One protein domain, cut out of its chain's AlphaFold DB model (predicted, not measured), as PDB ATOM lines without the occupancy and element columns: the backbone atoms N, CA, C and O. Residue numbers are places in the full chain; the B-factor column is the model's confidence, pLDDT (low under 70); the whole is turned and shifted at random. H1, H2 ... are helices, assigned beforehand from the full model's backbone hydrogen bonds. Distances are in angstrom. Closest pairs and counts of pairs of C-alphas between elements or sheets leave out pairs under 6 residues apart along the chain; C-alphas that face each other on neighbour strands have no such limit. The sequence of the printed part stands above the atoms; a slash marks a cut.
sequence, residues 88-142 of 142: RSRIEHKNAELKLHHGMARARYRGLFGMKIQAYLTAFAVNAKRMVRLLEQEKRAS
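Overview. This is residues 88 to 142 of the 142 residues of the protein "Tnp_DDE_dom domain-containing protein" of Tumebacillus avium (UniProt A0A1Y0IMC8). One long straight helix, H2, makes the length of the model, and a shorter helix, H1, stands crosswise near its middle, with the end of H1 toward the link coming close to it. Residues 127 to 142, of which 127 to 141 belong to H2, stick out as a free arm. The printed part has 55 residues with two named helices, H1 then H2, and no named strand, and is all helix. It is loose, with a radius of gyration of the C-alphas of 13.8 A, and spans 48 by 21 by 16 A.

Arrangement. H2, residues 111 to 141, and H1, residues 88 to 101, only just touch, with 3 pairs of C-alphas within 8 A. The closest C-alphas are those of Leu 98 and Thr 122, 7.3 A apart; H1 touches with residue 98 alone, H2 with residues 122 to 126 alone. Their lines are only just about perpendicular, at 72 degrees. In both helices every O i to N i+4 pair is within hydrogen-bond range.

Along the chain. H2 measures 45.5 A from C-alpha 111 at (-38.907, 8.473, 35.423) to C-alpha 141 at (-11.141, 30.201, 6.630). H1 measures 19.5 A and begins with C-alpha 88 at (-35.660, 31.722, 19.872).

Size, cuts and confidence. The two C-alphas farthest apart, those of Gly 111 and Ser 142, are 47.6 A apart. The link from H1 to H2 is short, with 9 residues. Residues 88 to 93 of H1 also stand free. The printed part has no cut, and no printed residue has a pLDDT under 70.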
ATOM      1  N   ARG A  88     -34.782  32.898  19.858       94.00
ATOM      2  CA  ARG A  88     -35.660  31.722  19.872       94.00
ATOM      3  C   ARG A  88     -35.480  30.814  18.660       94.00
ATOM      4  O   ARG A  88     -35.397  29.607  18.851       94.00
ATOM      5  N   SER A  89     -35.334  31.375  17.459       91.69
ATOM      6  CA  SER A  89     -35.109  30.579  16.241       91.69
ATOM      7  C   SER A  89     -33.889  29.655  16.385       91.69
ATOM      8  O   SER A  89     -33.974  28.459  16.111       91.69
ATOM      9  N   ARG A  90     -32.776  30.159  16.940       92.62
ATOM     10  CA  ARG A  90     -31.558  29.359  17.170       92.62
ATOM     11  C   ARG A  90     -31.804  28.202  18.141       92.62
ATOM     12  O   ARG A  90     -31.285  27.105  17.939       92.62
ATOM     13  N   ILE A  91     -32.603  28.443  19.181       92.94
ATOM     14  CA  ILE A  91     -32.968  27.435  20.186       92.94
ATOM     15  C   ILE A  91     -33.895  26.381  19.570       92.94
ATOM     16  O   ILE A  91     -33.689  25.189  19.774       92.94
ATOM     17  N   GLU A  92     -34.893  26.797  18.793       95.12
ATOM     18  CA  GLU A  92     -35.858  25.893  18.158       95.12
ATOM     19  C   GLU A  92     -35.194  24.980  17.130       95.12
ATOM     20  O   GLU A  92     -35.434  23.772  17.159       95.12
ATOM     21  N   HIS A  93     -34.284  25.507  16.309       94.19
ATOM     22  CA  HIS A  93     -33.482  24.682  15.407       94.19
ATOM     23  C   HIS A  93     -32.644  23.643  16.166       94.19
ATOM     24  O   HIS A  93     -32.579  22.484  15.753       94.19
ATOM     25  N   LYS A  94     -32.047  24.011  17.307       93.25
ATOM     26  CA  LYS A  94     -31.292  23.058  18.138       93.25
ATOM     27  C   LYS A  94     -32.188  22.024  18.814       93.25
ATOM     28  O   LYS A  94     -31.838  20.848  18.852       93.25
ATOM     29  N   ASN A  95     -33.371  22.421  19.270       94.38
ATOM     30  CA  ASN A  95     -34.361  21.496  19.812       94.38
ATOM     31  C   ASN A  95     -34.881  20.523  18.744       94.38
ATOM     32  O   ASN A  95     -35.102  19.351  19.050       94.38
ATOM     33  N   ALA A  96     -35.048  20.983  17.502       95.62
ATOM     34  CA  ALA A  96     -35.393  20.124  16.375       95.62
ATOM     35  C   ALA A  96     -34.275  19.111  16.086       95.62
ATOM     36  O   ALA A  96     -34.563  17.921  15.985       95.62
ATOM     37  N   GLU A  97     -33.005  19.542  16.057       95.56
ATOM     38  CA  GLU A  97     -31.849  18.640  15.911       95.56
ATOM     39  C   GLU A  97     -31.830  17.565  17.010       95.56
ATOM     40  O   GLU A  97     -31.719  16.374  16.711       95.56
ATOM     41  N   LEU A  98     -32.008  17.965  18.274       96.06
ATOM     42  CA  LEU A  98     -32.053  17.045  19.414       96.06
ATOM     43  C   LEU A  98     -33.176  16.005  19.277       96.06
ATOM     44  O   LEU A  98     -32.962  14.816  19.525       96.06
ATOM     45  N   LYS A  99     -34.377  16.441  18.880       95.50
ATOM     46  CA  LYS A  99     -35.549  15.565  18.741       95.50
ATOM     47  C   LYS A  99     -35.429  14.608  17.559       95.50
ATOM     48  O   LYS A  99     -35.678  13.419  17.742       95.50
ATOM     49  N   LEU A 100     -35.065  15.125  16.386       95.75
ATOM     50  CA  LEU A 100     -35.092  14.382  15.125       95.75
ATOM     51  C   LEU A 100     -33.853  13.502  14.938       95.75
ATOM     52  O   LEU A 100     -33.986  12.347  14.552       95.75
ATOM     53  N   HIS A 101     -32.660  14.023  15.233       94.94
ATOM     54  CA  HIS A 101     -31.402  13.333  14.923       94.94
ATOM     55  C   HIS A 101     -30.751  12.657  16.128       94.94
ATOM     56  O   HIS A 101     -29.928  11.764  15.948       94.94
ATOM     57  N   HIS A 102     -31.111  13.056  17.351       95.06
ATOM     58  CA  HIS A 102     -30.483  12.539  18.569       95.06
ATOM     59  C   HIS A 102     -31.467  11.847  19.529       95.06
ATOM     60  O   HIS A 102     -31.173  11.651  20.705       95.06
ATOM     61  N   GLY A 103     -32.635  11.437  19.027       93.12
ATOM     62  CA  GLY A 103     -33.535  10.526  19.738       93.12
ATOM     63  C   GLY A 103     -34.261  11.128  20.946       93.12
ATOM     64  O   GLY A 103     -34.838  10.378  21.729       93.12
ATOM     65  N   MET A 104     -34.288  12.457  21.105       95.12
ATOM     66  CA  MET A 104     -35.055  13.110  22.181       95.12
ATOM     67  C   MET A 104     -36.572  13.140  21.929       95.12
ATOM     68  O   MET A 104     -37.322  13.615  22.779       95.12
ATOM     69  N   ALA A 105     -37.051  12.640  20.785       95.00
ATOM     70  CA  ALA A 105     -38.485  12.496  20.525       95.00
ATOM     71  C   ALA A 105     -39.164  11.452  21.435       95.00
ATOM     72  O   ALA A 105     -40.381  11.501  21.611       95.00
ATOM     73  N   ARG A 106     -38.404  10.510  22.011       93.69
ATOM     74  CA  ARG A 106     -38.918   9.475  22.919       93.69
ATOM     75  C   ARG A 106     -38.033   9.362  24.157       93.69
ATOM     76  O   ARG A 106     -36.807   9.432  24.069       93.69
ATOM     77  N   ALA A 107     -38.654   9.151  25.313       94.31
ATOM     78  CA  ALA A 107     -37.929   8.818  26.532       94.31
ATOM     79  C   ALA A 107     -37.436   7.366  26.447       94.31
ATOM     80  O   ALA A 107     -38.236   6.445  26.287       94.31
ATOM     81  N   ARG A 108     -36.119   7.164  26.535       92.69
ATOM     82  CA  ARG A 108     -35.493   5.830  26.566       92.69
ATOM     83  C   ARG A 108     -35.585   5.196  27.949       92.69
ATOM     84  O   ARG A 108     -35.720   3.985  28.058       92.69
ATOM     85  N   TYR A 109     -35.518   6.018  28.992       92.56
ATOM     86  CA  TYR A 109     -35.592   5.596  30.387       92.56
ATOM     87  C   TYR A 109     -36.892   6.090  31.022       92.56
ATOM     88  O   TYR A 109     -37.410   7.148  30.657       92.56
ATOM     89  N   ARG A 110     -37.414   5.337  31.995       92.75
ATOM     90  CA  ARG A 110     -38.592   5.736  32.775       92.75
ATOM     91  C   ARG A 110     -38.190   6.637  33.945       92.75
ATOM     92  O   ARG A 110     -37.124   6.476  34.533       92.75
ATOM     93  N   GLY A 111     -39.084   7.557  34.299       95.31
ATOM     94  CA  GLY A 111     -38.907   8.473  35.423       95.31
ATOM     95  C   GLY A 111     -38.018   9.683  35.118       95.31
ATOM     96  O   GLY A 111     -37.216   9.701  34.182       95.31
ATOM     97  N   LEU A 112     -38.164  10.720  35.949       96.25
ATOM     98  CA  LEU A 112     -37.487  12.007  35.771       96.25
ATOM     99  C   LEU A 112     -35.958  11.874  35.797       96.25
ATOM    100  O   LEU A 112     -35.266  12.562  35.051       96.25
ATOM    101  N   PHE A 113     -35.427  10.984  36.637       96.69
ATOM    102  CA  PHE A 113     -33.988  10.753  36.751       96.69
ATOM    103  C   PHE A 113     -33.387  10.209  35.446       96.69
ATOM    104  O   PHE A 113     -32.434  10.782  34.921       96.69
ATOM    105  N   GLY A 114     -33.998   9.173  34.865       96.12
ATOM    106  CA  GLY A 114     -33.548   8.600  33.598       96.12
ATOM    107  C   GLY A 114     -33.657   9.584  32.429       96.12
ATOM    108  O   GLY A 114     -32.736   9.688  31.618       96.12
ATOM    109  N   MET A 115     -34.735  10.374  32.376       96.12
ATOM    110  CA  MET A 115     -34.872  11.442  31.379       96.12
ATOM    111  C   MET A 115     -33.800  12.527  31.517       96.12
ATOM    112  O   MET A 115     -33.307  13.011  30.500       96.12
ATOM    113  N   LYS A 116     -33.411  12.899  32.745       96.69
ATOM    114  CA  LYS A 116     -32.322  13.863  32.977       96.69
ATOM    115  C   LYS A 116     -30.999  13.345  32.421       96.69
ATOM    116  O   LYS A 116     -30.339  14.072  31.686       96.69
ATOM    117  N   ILE A 117     -30.652  12.086  32.700       96.88
ATOM    118  CA  ILE A 117     -29.434  11.459  32.162       96.88
ATOM    119  C   ILE A 117     -29.456  11.471  30.630       96.88
ATOM    120  O   ILE A 117     -28.501  11.934  30.007       96.88
ATOM    121  N   GLN A 118     -30.562  11.028  30.020       96.00
ATOM    122  CA  GLN A 118     -30.721  11.061  28.564       96.00
ATOM    123  C   GLN A 118     -30.535  12.478  28.010       96.00
ATOM    124  O   GLN A 118     -29.788  12.660  27.049       96.00
ATOM    125  N   ALA A 119     -31.185  13.479  28.606       95.69
ATOM    126  CA  ALA A 119     -31.100  14.862  28.155       95.69
ATOM    127  C   ALA A 119     -29.670  15.415  28.256       95.69
ATOM    128  O   ALA A 119     -29.180  16.003  27.293       95.69
ATOM    129  N   TYR A 120     -28.980  15.186  29.379       96.44
ATOM    130  CA  TYR A 120     -27.619  15.683  29.590       96.44
ATOM    131  C   TYR A 120     -26.607  15.048  28.641       96.44
ATOM    132  O   TYR A 120     -25.851  15.772  27.993       96.44
ATOM    133  N   LEU A 121     -26.627  13.722  28.495       96.75
ATOM    134  CA  LEU A 121     -25.718  13.029  27.579       96.75
ATOM    135  C   LEU A 121     -25.962  13.444  26.125       96.75
ATOM    136  O   LEU A 121     -25.018  13.677  25.372       96.75
ATOM    137  N   THR A 122     -27.230  13.603  25.741       96.75
ATOM    138  CA  THR A 122     -27.584  14.040  24.386       96.75
ATOM    139  C   THR A 122     -27.120  15.473  24.121       96.75
ATOM    140  O   THR A 122     -26.518  15.746  23.082       96.75
ATOM    141  N   ALA A 123     -27.349  16.388  25.068       95.81
ATOM    142  CA  ALA A 123     -26.887  17.769  24.962       95.81
ATOM    143  C   ALA A 123     -25.355  17.850  24.878       95.81
ATOM    144  O   ALA A 123     -24.830  18.597  24.052       95.81
ATOM    145  N   PHE A 124     -24.641  17.049  25.675       97.06
ATOM    146  CA  PHE A 124     -23.182  16.967  25.628       97.06
ATOM    147  C   PHE A 124     -22.681  16.530  24.246       97.06
ATOM    148  O   PHE A 124     -21.852  17.217  23.650       97.06
ATOM    149  N   ALA A 125     -23.240  15.452  23.690       96.88
ATOM    150  CA  ALA A 125     -22.859  14.957  22.369       96.88
ATOM    151  C   ALA A 125     -23.115  15.988  21.250       96.88
ATOM    152  O   ALA A 125     -22.260  16.202  20.387       96.88
ATOM    153  N   VAL A 126     -24.263  16.676  21.272       96.12
ATOM    154  CA  VAL A 126     -24.578  17.731  20.287       96.12
ATOM    155  C   VAL A 126     -23.656  18.941  20.434       96.12
ATOM    156  O   VAL A 126     -23.237  19.523  19.429       96.12
ATOM    157  N   ASN A 127     -23.296  19.309  21.664       95.88
ATOM    158  CA  ASN A 127     -22.335  20.381  21.910       95.88
ATOM    159  C   ASN A 127     -20.932  20.002  21.418       95.88
ATOM    160  O   ASN A 127     -20.299  20.817  20.748       95.88
ATOM    161  N   ALA A 128     -20.483  18.766  21.648       97.25
ATOM    162  CA  ALA A 128     -19.219  18.262  21.108       97.25
ATOM    163  C   ALA A 128     -19.194  18.317  19.573       97.25
ATOM    164  O   ALA A 128     -18.279  18.890  18.981       97.25
ATOM    165  N   LYS A 129     -20.260  17.841  18.920       96.38
ATOM    166  CA  LYS A 129     -20.446  17.949  17.462       96.38
ATOM    167  C   LYS A 129     -20.381  19.401  16.972       96.38
ATOM    168  O   LYS A 129     -19.862  19.665  15.888       96.38
ATOM    169  N   ARG A 130     -20.904  20.355  17.749       95.19
ATOM    170  CA  ARG A 130     -20.824  21.784  17.421       95.19
ATOM    171  C   ARG A 130     -19.393  22.313  17.511       95.19
ATOM    172  O   ARG A 130     -19.001  23.039  16.607       95.19
ATOM    173  N   MET A 131     -18.639  21.958  18.552       97.50
ATOM    174  CA  MET A 131     -17.238  22.381  18.696       97.50
ATOM    175  C   MET A 131     -16.396  21.923  17.502       97.50
ATOM    176  O   MET A 131     -15.717  22.741  16.894       97.50
ATOM    177  N   VAL A 132     -16.525  20.656  17.096       97.69
ATOM    178  CA  VAL A 132     -15.801  20.112  15.933       97.69
ATOM    179  C   VAL A 132     -16.123  20.888  14.653       97.69
ATOM    180  O   VAL A 132     -15.213  21.296  13.939       97.69
ATOM    181  N   ARG A 133     -17.405  21.176  14.390       96.00
ATOM    182  CA  ARG A 133     -17.814  21.958  13.210       96.00
ATOM    183  C   ARG A 133     -17.243  23.375  13.196       96.00
ATOM    184  O   ARG A 133     -16.927  23.872  12.123       96.00
ATOM    185  N   LEU A 134     -17.147  24.027  14.355       96.25
ATOM    186  CA  LEU A 134     -16.558  25.367  14.450       96.25
ATOM    187  C   LEU A 134     -15.059  25.322  14.137       96.25
ATOM    188  O   LEU A 134     -14.598  26.098  13.310       96.25
ATOM    189  N   LEU A 135     -14.338  24.343  14.690       97.06
ATOM    190  CA  LEU A 135     -12.917  24.137  14.391       97.06
ATOM    191  C   LEU A 135     -12.677  23.837  12.901       97.06
ATOM    192  O   LEU A 135     -11.711  24.314  12.314       97.06
ATOM    193  N   GLU A 136     -13.549  23.054  12.263       97.06
ATOM    194  CA  GLU A 136     -13.474  22.795  10.819       97.06
ATOM    195  C   GLU A 136     -13.718  24.055   9.980       97.06
ATOM    196  O   GLU A 136     -13.089  24.223   8.939       97.06
ATOM    197  N   GLN A 137     -14.629  24.931  10.408       96.00
ATOM    198  CA  GLN A 137     -14.909  26.197   9.727       96.00
ATOM    199  C   GLN A 137     -13.737  27.171   9.852       96.00
ATOM    200  O   GLN A 137     -13.355  27.771   8.852       96.00
ATOM    201  N   GLU A 138     -13.137  27.274  11.039       96.19
ATOM    202  CA  GLU A 138     -11.933  28.080  11.273       96.19
ATOM    203  C   GLU A 138     -10.770  27.609  10.391       96.19
ATOM    204  O   GLU A 138     -10.147  28.421   9.716       96.19
ATOM    205  N   LYS A 139     -10.540  26.291  10.301       95.69
ATOM    206  CA  LYS A 139      -9.496  25.717   9.432       95.69
ATOM    207  C   LYS A 139      -9.701  25.990   7.943       95.69
ATOM    208  O   LYS A 139      -8.725  26.017   7.214       95.69
ATOM    209  N   ARG A 140     -10.948  26.113   7.481       94.31
ATOM    210  CA  ARG A 140     -11.267  26.414   6.072       94.31
ATOM    211  C   ARG A 140     -11.180  27.902   5.747       94.31
ATOM    212  O   ARG A 140     -11.171  28.253   4.574       94.31
ATOM    213  N   ALA A 141     -11.230  28.753   6.769       89.62
ATOM    214  CA  ALA A 141     -11.141  30.201   6.630       89.62
ATOM    215  C   ALA A 141      -9.692  30.717   6.696       89.62
ATOM    216  O   ALA A 141      -9.455  31.865   6.326       89.62
ATOM    217  N   SER A 142      -8.760  29.885   7.177       81.88
ATOM    218  CA  SER A 142      -7.307  30.096   7.129       81.88
ATOM    219  C   SER A 142      -6.700  29.519   5.858       81.88
ATOM    220  O   SER A 142      -5.598  30.006   5.526       81.88
TER     221      SER A 142